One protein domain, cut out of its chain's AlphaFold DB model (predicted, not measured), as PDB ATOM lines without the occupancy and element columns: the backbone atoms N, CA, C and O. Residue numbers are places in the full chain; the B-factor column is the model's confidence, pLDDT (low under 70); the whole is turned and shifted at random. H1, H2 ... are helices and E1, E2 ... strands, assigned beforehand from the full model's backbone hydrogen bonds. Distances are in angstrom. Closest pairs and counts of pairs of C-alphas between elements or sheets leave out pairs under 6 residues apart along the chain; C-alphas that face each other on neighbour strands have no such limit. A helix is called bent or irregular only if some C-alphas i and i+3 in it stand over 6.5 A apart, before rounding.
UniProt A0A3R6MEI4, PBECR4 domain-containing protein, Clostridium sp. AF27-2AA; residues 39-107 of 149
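This is residues 39 to 107 of the 149 residues of the protein "PBECR4 domain-containing protein" of Clostridium sp. AF27-2AA (UniProt A0A3R6MEI4). One strongly twisted, somewhat curled sheet of five strands makes the body, with the short helix H2 on one face and the longer H1 crossing over the opposite face. The strands E1 to E4 zigzag beside one another as three hairpins; the chain then folds back over the face of the sheet through H2, so that E5 forms the edge beyond E1. The printed part has 69 residues with two named helices and five named strands, in the order H1 E1 E2 E3 E4 H2 E5; the sheet's order is E4 E3 E2 E1 E5, all antiparallel, and the class is mixed, helices and strands. It is compact, with a radius of gyration of the C-alphas of 11.0 A, and rounded, with spans of 27 by 26 by 24 A.

The inner strands are E3, residues 76 to 80, E2, residues 66 to 69, and E1, residues 51 to 55; the edge strands are E4, residues 87 to 92, and E5, residues 100 to 105. E1 E2 E3 E4 form a meander, each strand the antiparallel neighbour of the one before. E2 and E3 stand at 154 degrees, with N 77 and O 68 at 2.7 A. E3 and E4 stand at 150 degrees, with N 78 and O 90 at 2.8 A. E1 and E2 stand at 150 degrees, with N 51 and O 69 at 2.8 A. E1 and E5 stand at 159 degrees, with N 104 and O 52 at 2.8 A. These N and O pairs are within hydrogen-bond range. E4 and E5 are apart. H2, residues 96 to 99, is on the sheet at a height of 6.7 A, only just over E2, on which 3 of its 4 C-alphas fall; its closest C-alpha pair with E2 is Val 96 and Gly 69, 5.1 A. H1, residues 39 to 47, is on the opposite face at a height of 9.6 A and runs across the strands, at 85 degrees to E2 on the local plane. The closest C-alphas of H1 and E2 are those of Leu 45 and Gly 69, 6.8 A. H1 is irregular, with C-alphas 40 and 43 at 7.3 A; 0 of its 5 O i to N i+4 pairs and 3 of its 6 O i to N i+3 pairs are within hydrogen-bond range, while H2 is too short for an O i to N i+4 pair.

E4 is 15.4 A long from first to last C-alpha, E3 13.6 A, E1 12.4 A, E5 12.2 A and E2 10.1 A. H1 is 15.2 A long and begins at C-alpha 39 (151.967, 216.699, 167.942); H2 is 5.1 A long. E5 ends at C-alpha 105 (131.627, 211.430, 159.738).

The C-alphas farthest apart, those of Lys 72 and Lys 83, are 31.3 A apart. The printed part has no cut and no long link. The mean pLDDT of the printed part is 88.3, and residues 59 to 61 and residue 73 are under 70.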
ATOM      1  N   LEU A  39     152.132 215.875 166.741       86.69
ATOM      2  CA  LEU A  39     151.967 216.699 167.942       86.69
ATOM      3  C   LEU A  39     151.625 218.169 167.635       86.69
ATOM      4  O   LEU A  39     150.730 218.686 168.302       86.69
ATOM      5  N   PRO A  40     152.241 218.833 166.631       87.50
ATOM      6  CA  PRO A  40     151.907 220.224 166.314       87.50
ATOM      7  C   PRO A  40     150.463 220.428 165.838       87.50
ATOM      8  O   PRO A  40     149.911 221.499 166.042       87.50
ATOM      9  N   TYR A  41     149.842 219.405 165.243       85.56
ATOM     10  CA  TYR A  41     148.492 219.486 164.673       85.56
ATOM     11  C   TYR A  41     147.399 219.047 165.656       85.56
ATOM     12  O   TYR A  41     146.220 219.057 165.311       85.56
ATOM     13  N   LEU A  42     147.766 218.626 166.877       83.44
ATOM     14  CA  LEU A  42     146.816 218.066 167.843       83.44
ATOM     15  C   LEU A  42     145.677 219.034 168.174       83.44
ATOM     16  O   LEU A  42     144.530 218.608 168.297       83.44
ATOM     17  N   ALA A  43     146.002 220.323 168.289       80.12
ATOM     18  CA  ALA A  43     145.024 221.363 168.569       80.12
ATOM     19  C   ALA A  43     143.973 221.484 167.456       80.12
ATOM     20  O   ALA A  43     142.815 221.750 167.755       80.12
ATOM     21  N   ASP A  44     144.344 221.217 166.203       83.19
ATOM     22  CA  ASP A  44     143.504 221.480 165.034       83.19
ATOM     23  C   ASP A  44     142.470 220.385 164.762       83.19
ATOM     24  O   ASP A  44     141.480 220.640 164.072       83.19
ATOM     25  N   LEU A  45     142.664 219.168 165.289       84.44
ATOM     26  CA  LEU A  45     141.798 218.020 164.980       84.44
ATOM     27  C   LEU A  45     140.320 218.303 165.256       84.44
ATOM     28  O   LEU A  45     139.445 217.853 164.517       84.44
ATOM     29  N   LEU A  46     140.056 219.030 166.340       83.69
ATOM     30  CA  LEU A  46     138.712 219.288 166.850       83.69
ATOM     31  C   LEU A  46     138.065 220.547 166.251       83.69
ATOM     32  O   LEU A  46     136.920 220.845 166.581       83.69
ATOM     33  N   TYR A  47     138.764 221.256 165.359       88.44
ATOM     34  CA  TYR A  47     138.283 222.477 164.693       88.44
ATOM     35  C   TYR A  47     137.991 222.278 163.200       88.44
ATOM     36  O   TYR A  47     137.600 223.204 162.493       88.44
ATOM     37  N   HIS A  48     138.184 221.061 162.688       86.88
ATOM     38  CA  HIS A  48     138.056 220.760 161.269       86.88
ATOM     39  C   HIS A  48     137.310 219.446 161.035       86.88
ATOM     40  O   HIS A  48     137.021 218.680 161.951       86.88
ATOM     41  N   HIS A  49     137.020 219.169 159.763       89.88
ATOM     42  CA  HIS A  49     136.374 217.929 159.349       89.88
ATOM     43  C   HIS A  49     137.188 216.701 159.781       89.88
ATOM     44  O   HIS A  49     138.273 216.438 159.249       89.88
ATOM     45  N   CYS A  50     136.595 215.894 160.653       92.75
ATOM     46  CA  CYS A  50     137.157 214.641 161.127       92.75
ATOM     47  C   CYS A  50     136.138 213.494 161.042       92.75
ATOM     48  O   CYS A  50     134.955 213.662 160.731       92.75
ATOM     49  N   MET A  51     136.636 212.284 161.256       94.62
ATOM     50  CA  MET A  51     135.847 211.063 161.311       94.62
ATOM     51  C   MET A  51     136.154 210.294 162.588       94.62
ATOM     52  O   MET A  51     137.235 210.440 163.151       94.62
ATOM     53  N   ILE A  52     135.218 209.441 162.996       95.62
ATOM     54  CA  ILE A  52     135.315 208.573 164.169       95.62
ATOM     55  C   ILE A  52     135.024 207.120 163.785       95.62
ATOM     56  O   ILE A  52     134.146 206.866 162.961       95.62
ATOM     57  N   GLY A  53     135.727 206.157 164.373       95.62
ATOM     58  CA  GLY A  53     135.436 204.741 164.153       95.62
ATOM     59  C   GLY A  53     136.106 203.811 165.158       95.62
ATOM     60  O   GLY A  53     137.132 204.158 165.746       95.62
ATOM     61  N   ASP A  54     135.552 202.610 165.315       95.88
ATOM     62  CA  ASP A  54     136.086 201.578 166.209       95.88
ATOM     63  C   ASP A  54     137.439 201.053 165.722       95.88
ATOM     64  O   ASP A  54     137.648 200.841 164.525       95.88
ATOM     65  N   PHE A  55     138.375 200.849 166.651       93.81
ATOM     66  CA  PHE A  55     139.726 200.402 166.321       93.81
ATOM     67  C   PHE A  55     139.724 198.951 165.826       93.81
ATOM     68  O   PHE A  55     139.279 198.046 166.526       93.81
ATOM     69  N   ILE A  56     140.310 198.703 164.650       91.56
ATOM     70  CA  ILE A  56     140.340 197.359 164.033       91.56
ATOM     71  C   ILE A  56     141.554 196.518 164.433       91.56
ATOM     72  O   ILE A  56     141.848 195.514 163.790       91.56
ATOM     73  N   ASN A  57     142.304 196.936 165.457       83.88
ATOM     74  CA  ASN A  57     143.550 196.284 165.858       83.88
ATOM     75  C   ASN A  57     144.527 196.116 164.678       83.88
ATOM     76  O   ASN A  57     144.965 195.012 164.356       83.88
ATOM     77  N   SER A  58     144.867 197.230 164.020       75.06
ATOM     78  CA  SER A  58     145.638 197.293 162.764       75.06
ATOM     79  C   SER A  58     147.130 196.900 162.895       75.06
ATOM     80  O   SER A  58     147.998 197.504 162.263       75.06
ATOM     81  N   GLY A  59     147.467 195.943 163.767       65.94
ATOM     82  CA  GLY A  59     148.827 195.445 163.997       65.94
ATOM     83  C   GLY A  59     149.718 196.371 164.826       65.94
ATOM     84  O   GLY A  59     150.918 196.129 164.959       65.94
ATOM     85  N   ILE A  60     149.159 197.440 165.396       66.50
ATOM     86  CA  ILE A  60     149.879 198.337 166.297       66.50
ATOM     87  C   ILE A  60     149.489 197.967 167.728       66.50
ATOM     88  O   ILE A  60     148.307 197.946 168.048       66.50
ATOM     89  N   CYS A  61     150.469 197.684 168.593       67.31
ATOM     90  CA  CYS A  61     150.223 197.373 170.006       67.31
ATOM     91  C   CYS A  61     149.764 198.638 170.755       67.31
ATOM     92  O   CYS A  61     150.543 199.326 171.417       67.31
ATOM     93  N   ILE A  62     148.493 198.984 170.576       73.06
ATOM     94  CA  ILE A  62     147.815 200.140 171.150       73.06
ATOM     95  C   ILE A  62     146.570 199.614 171.843       73.06
ATOM     96  O   ILE A  62     145.806 198.838 171.282       73.06
ATOM     97  N   ARG A  63     146.341 200.086 173.062       81.75
ATOM     98  CA  ARG A  63     145.127 199.795 173.826       81.75
ATOM     99  C   ARG A  63     144.130 200.948 173.676       81.75
ATOM    100  O   ARG A  63     143.867 201.635 174.667       81.75
ATOM    101  N   ALA A  64     143.696 201.204 172.444       91.69
ATOM    102  CA  ALA A  64     142.648 202.162 172.097       91.69
ATOM    103  C   ALA A  64     141.393 201.394 171.669       91.69
ATOM    104  O   ALA A  64     141.509 200.328 171.071       91.69
ATOM    105  N   ASP A  65     140.226 201.950 171.964       94.38
ATOM    106  CA  ASP A  65     138.931 201.362 171.631       94.38
ATOM    107  C   ASP A  65     138.384 201.941 170.319       94.38
ATOM    108  O   ASP A  65     137.777 201.226 169.527       94.38
ATOM    109  N   TYR A  66     138.643 203.223 170.055       95.19
ATOM    110  CA  TYR A  66     138.244 203.910 168.827       95.19
ATOM    111  C   TYR A  66     139.244 205.015 168.464       95.19
ATOM    112  O   TYR A  66     140.074 205.418 169.284       95.19
ATOM    113  N   PHE A  67     139.172 205.499 167.225       94.31
ATOM    114  CA  PHE A  67     139.983 206.605 166.723       94.31
ATOM    115  C   PHE A  67     139.112 207.750 166.219       94.31
ATOM    116  O   PHE A  67     138.072 207.517 165.608       94.31
ATOM    117  N   VAL A  68     139.586 208.976 166.437       94.31
ATOM    118  CA  VAL A  68     139.103 210.197 165.788       94.31
ATOM    119  C   VAL A  68     140.246 210.762 164.962       94.31
ATOM    120  O   VAL A  68     141.352 210.900 165.472       94.31
ATOM    121  N   GLY A  69     140.019 211.082 163.697       93.06
ATOM    122  CA  GLY A  69     141.090 211.574 162.837       93.06
ATOM    123  C   GLY A  69     140.586 212.223 161.567       93.06
ATOM    124  O   GLY A  69     139.433 212.041 161.169       93.06
ATOM    125  N   ASP A  70     141.450 212.981 160.909       86.69
ATOM    126  CA  ASP A  70     141.159 213.478 159.573       86.69
ATOM    127  C   ASP A  70     141.344 212.383 158.504       86.69
ATOM    128  O   ASP A  70     141.935 211.319 158.708       86.69
ATOM    129  N   THR A  71     140.822 212.656 157.309       78.69
ATOM    130  CA  THR A  71     140.959 211.764 156.148       78.69
ATOM    131  C   THR A  71     142.179 212.064 155.284       78.69
ATOM    132  O   THR A  71     142.386 211.368 154.292       78.69
ATOM    133  N   LYS A  72     142.951 213.106 155.602       78.31
ATOM    134  CA  LYS A  72     144.155 213.512 154.863       78.31
ATOM    135  C   LYS A  72     145.426 212.864 155.423       78.31
ATOM    136  O   LYS A  72     146.504 213.151 154.919       78.31
ATOM    137  N   ALA A  73     145.276 211.954 156.389       69.75
ATOM    138  CA  ALA A  73     146.367 211.266 157.067       69.75
ATOM    139  C   ALA A  73     147.307 212.229 157.801       69.75
ATOM    140  O   ALA A  73     148.493 211.942 157.867       69.75
ATOM    141  N   VAL A  74     146.793 213.351 158.318       80.44
ATOM    142  CA  VAL A  74     147.601 214.313 159.083       80.44
ATOM    143  C   VAL A  74     147.591 213.944 160.561       80.44
ATOM    144  O   VAL A  74     148.636 213.977 161.203       80.44
ATOM    145  N   LEU A  75     146.442 213.544 161.105       90.44
ATOM    146  CA  LEU A  75     146.315 213.219 162.516       90.44
ATOM    147  C   LEU A  75     145.149 212.263 162.790       90.44
ATOM    148  O   LEU A  75     143.999 212.521 162.438       90.44
ATOM    149  N   SER A  76     145.454 211.186 163.511       92.00
ATOM    150  CA  SER A  76     144.476 210.313 164.160       92.00
ATOM    151  C   SER A  76     144.805 210.159 165.642       92.00
ATOM    152  O   SER A  76     145.924 209.792 165.991       92.00
ATOM    153  N   VAL A  77     143.832 210.380 166.519       93.25
ATOM    154  CA  VAL A  77     143.928 210.229 167.975       93.25
ATOM    155  C   VAL A  77     143.110 209.020 168.405       93.25
ATOM    156  O   VAL A  77     141.928 208.910 168.088       93.25
ATOM    157  N   GLY A  78     143.751 208.097 169.116       93.19
ATOM    158  CA  GLY A  78     143.105 206.918 169.681       93.19
ATOM    159  C   GLY A  78     142.649 207.184 171.107       93.19
ATOM    160  O   GLY A  78     143.414 207.725 171.909       93.19
ATOM    161  N   PHE A  79     141.436 206.757 171.433       94.62
ATOM    162  CA  PHE A  79     140.794 206.953 172.731       94.62
ATOM    163  C   PHE A  79     140.524 205.621 173.418       94.62
ATOM    164  O   PHE A  79     140.373 204.591 172.760       94.62
ATOM    165  N   ARG A  80     140.446 205.643 174.748       95.12
ATOM    166  CA  ARG A  80     139.900 204.540 175.541       95.12
ATOM    167  C   ARG A  80     138.615 204.990 176.218       95.12
ATOM    168  O   ARG A  80     138.572 206.084 176.785       95.12
ATOM    169  N   ARG A  81     137.613 204.119 176.183       94.75
ATOM    170  CA  ARG A  81     136.321 204.312 176.821       94.75
ATOM    171  C   ARG A  81     136.488 204.321 178.335       94.75
ATOM    172  O   ARG A  81     137.059 203.398 178.924       94.75
ATOM    173  N   GLY A  82     136.031 205.395 178.963       92.75
ATOM    174  CA  GLY A  82     136.008 205.536 180.414       92.75
ATOM    175  C   GLY A  82     134.636 205.216 181.000       92.75
ATOM    176  O   GLY A  82     133.692 204.886 180.294       92.75
ATOM    177  N   LYS A  83     134.504 205.336 182.327       89.12
ATOM    178  CA  LYS A  83     133.190 205.219 182.991       89.12
ATOM    179  C   LYS A  83     132.315 206.459 182.793       89.12
ATOM    180  O   LYS A  83     131.106 206.337 182.690       89.12
ATOM    181  N   LYS A  84     132.934 207.645 182.837       85.69
ATOM    182  CA  LYS A  84     132.257 208.950 182.726       85.69
ATOM    183  C   LYS A  84     132.719 209.757 181.518       85.69
ATOM    184  O   LYS A  84     131.955 210.544 180.981       85.69
ATOM    185  N   THR A  85     133.984 209.611 181.144       88.25
ATOM    186  CA  THR A  85     134.603 210.386 180.072       88.25
ATOM    187  C   THR A  85     135.695 209.548 179.441       88.25
ATOM    188  O   THR A  85     136.463 208.890 180.152       88.25
ATOM    189  N   ASP A  86     135.755 209.592 178.120       94.25
ATOM    190  CA  ASP A  86     136.768 208.910 177.333       94.25
ATOM    191  C   ASP A  86     138.042 209.751 177.301       94.25
ATOM    192  O   ASP A  86     138.002 210.980 177.381       94.25
ATOM    193  N   PHE A  87     139.196 209.097 177.220       91.88
ATOM    194  CA  PHE A  87     140.484 209.784 177.296       91.88
ATOM    195  C   PHE A  87     141.416 209.357 176.163       91.88
ATOM    196  O   PHE A  87     141.438 208.177 175.788       91.88
ATOM    197  N   PRO A  88     142.200 210.296 175.606       91.56
ATOM    198  CA  PRO A  88     143.158 209.979 174.564       91.56
ATOM    199  C   PRO A  88     144.277 209.104 175.140       91.56
ATOM    200  O   PRO A  88     144.787 209.343 176.233       91.56
ATOM    201  N   VAL A  89     144.671 208.078 174.392       91.31
ATOM    202  CA  VAL A  89     145.746 207.144 174.769       91.31
ATOM    203  C   VAL A  89     146.883 207.119 173.756       91.31
ATOM    204  O   VAL A  89     147.968 206.620 174.057       91.31
ATOM    205  N   THR A  90     146.657 207.622 172.541       89.06
ATOM    206  CA  THR A  90     147.686 207.669 171.505       89.06
ATOM    207  C   THR A  90     147.321 208.615 170.359       89.06
ATOM    208  O   THR A  90     146.175 209.028 170.242       89.06
ATOM    209  N   LEU A  91     148.287 208.914 169.494       89.62
ATOM    210  CA  LEU A  91     148.164 209.802 168.336       89.62
ATOM    211  C   LEU A  91     149.084 209.311 167.209       89.62
ATOM    212  O   LEU A  91     150.150 208.786 167.509       89.62
ATOM    213  N   TYR A  92     148.677 209.426 165.944       88.81
ATOM    214  CA  TYR A  92     149.382 208.868 164.784       88.81
ATOM    215  C   TYR A  92     149.260 209.738 163.533       88.81
ATOM    216  O   TYR A  92     148.177 210.232 163.224       88.81
ATOM    217  N   ASN A  93     150.349 209.792 162.760       90.50
ATOM    218  CA  ASN A  93     150.366 210.229 161.362       90.50
ATOM    219  C   ASN A  93     149.858 209.110 160.440       90.50
ATOM    220  O   ASN A  93     150.643 208.427 159.779       90.50
ATOM    221  N   GLU A  94     148.559 208.832 160.482       88.94
ATOM    222  CA  GLU A  94     147.930 207.826 159.629       88.94
ATOM    223  C   GLU A  94     146.462 208.175 159.389       88.94
ATOM    224  O   GLU A  94     145.811 208.818 160.215       88.94
ATOM    225  N   ASN A  95     145.929 207.733 158.251       89.56
ATOM    226  CA  ASN A  95     144.526 207.912 157.913       89.56
ATOM    227  C   ASN A  95     143.629 207.106 158.864       89.56
ATOM    228  O   ASN A  95     143.765 205.883 158.965       89.56
ATOM    229  N   VAL A  96     142.647 207.768 159.477       91.69
ATOM    230  CA  VAL A  96     141.693 207.147 160.412       91.69
ATOM    231  C   VAL A  96     140.978 205.924 159.827       91.69
ATOM    232  O   VAL A  96     140.729 204.957 160.542       91.69
ATOM    233  N   ARG A  97     140.737 205.889 158.509       91.50
ATOM    234  CA  ARG A  97     140.086 204.765 157.807       91.50
ATOM    235  C   ARG A  97     140.937 203.494 157.746       91.50
ATOM    236  O   ARG A  97     140.405 202.413 157.519       91.50
ATOM    237  N   LYS A  98     142.259 203.613 157.912       90.56
ATOM    238  CA  LYS A  98     143.153 202.450 158.039       90.56
ATOM    239  C   LYS A  98     143.216 201.927 159.470       90.56
ATOM    240  O   LYS A  98     143.582 200.775 159.680       90.56
ATOM    241  N   LEU A  99     142.900 202.779 160.443       89.94
ATOM    242  CA  LEU A  99     142.924 202.442 161.863       89.94
ATOM    243  C   LEU A  99     141.553 201.982 162.363       89.94
ATOM    244  O   LEU A  99     141.486 201.296 163.377       89.94
ATOM    245  N   SER A 100     140.467 202.341 161.677       91.88
ATOM    246  CA  SER A 100     139.116 202.129 162.186       91.88
ATOM    247  C   SER A 100     138.091 201.731 161.132       91.88
ATOM    248  O   SER A 100     138.114 202.249 160.015       91.88
ATOM    249  N   GLN A 101     137.172 200.839 161.514       92.38
ATOM    250  CA  GLN A 101     136.009 200.429 160.725       92.38
ATOM    251  C   GLN A 101     134.852 199.989 161.648       92.38
ATOM    252  O   GLN A 101     135.102 199.240 162.590       92.38
ATOM    253  N   PRO A 102     133.595 200.385 161.359       93.56
ATOM    254  CA  PRO A 102     133.220 201.377 160.351       93.56
ATOM    255  C   PRO A 102     133.728 202.774 160.737       93.56
ATOM    256  O   PRO A 102     133.964 203.059 161.909       93.56
ATOM    257  N   THR A 103     133.905 203.652 159.748       93.88
ATOM    258  CA  THR A 103     134.265 205.056 159.995       93.88
ATOM    259  C   THR A 103     133.082 205.963 159.666       93.88
ATOM    260  O   THR A 103     132.616 205.992 158.526       93.88
ATOM    261  N   ASN A 104     132.640 206.748 160.642       94.62
ATOM    262  CA  ASN A 104     131.533 207.691 160.542       94.62
ATOM    263  C   ASN A 104     132.047 209.130 160.473       94.62
ATOM    264  O   ASN A 104     133.079 209.466 161.053       94.62
ATOM    265  N   LYS A 105     131.326 209.994 159.755       93.81
ATOM    266  CA  LYS A 105     131.627 211.430 159.738       93.81
ATOM    267  C   LYS A 105     131.215 212.043 161.071       93.81
ATOM    268  O   LYS A 105     130.115 211.779 161.544       93.81
ATOM    269  N   VAL A 106     132.078 212.879 161.639       93.06
ATOM    270  CA  VAL A 106     131.691 213.733 162.762       93.06
ATOM    271  C   VAL A 106     130.863 214.888 162.204       93.06
ATOM    272  O   VAL A 106     131.256 215.501 161.213       93.06
ATOM    273  N   LEU A 107     129.695 215.143 162.795       93.62
ATOM    274  CA  LEU A 107     128.793 216.212 162.351       93.62
ATOM    275  C   LEU A 107     129.022 217.516 163.111       93.62
ATOM    276  O   LEU A 107     128.919 218.583 162.517       93.62
TER     277      LEU A 107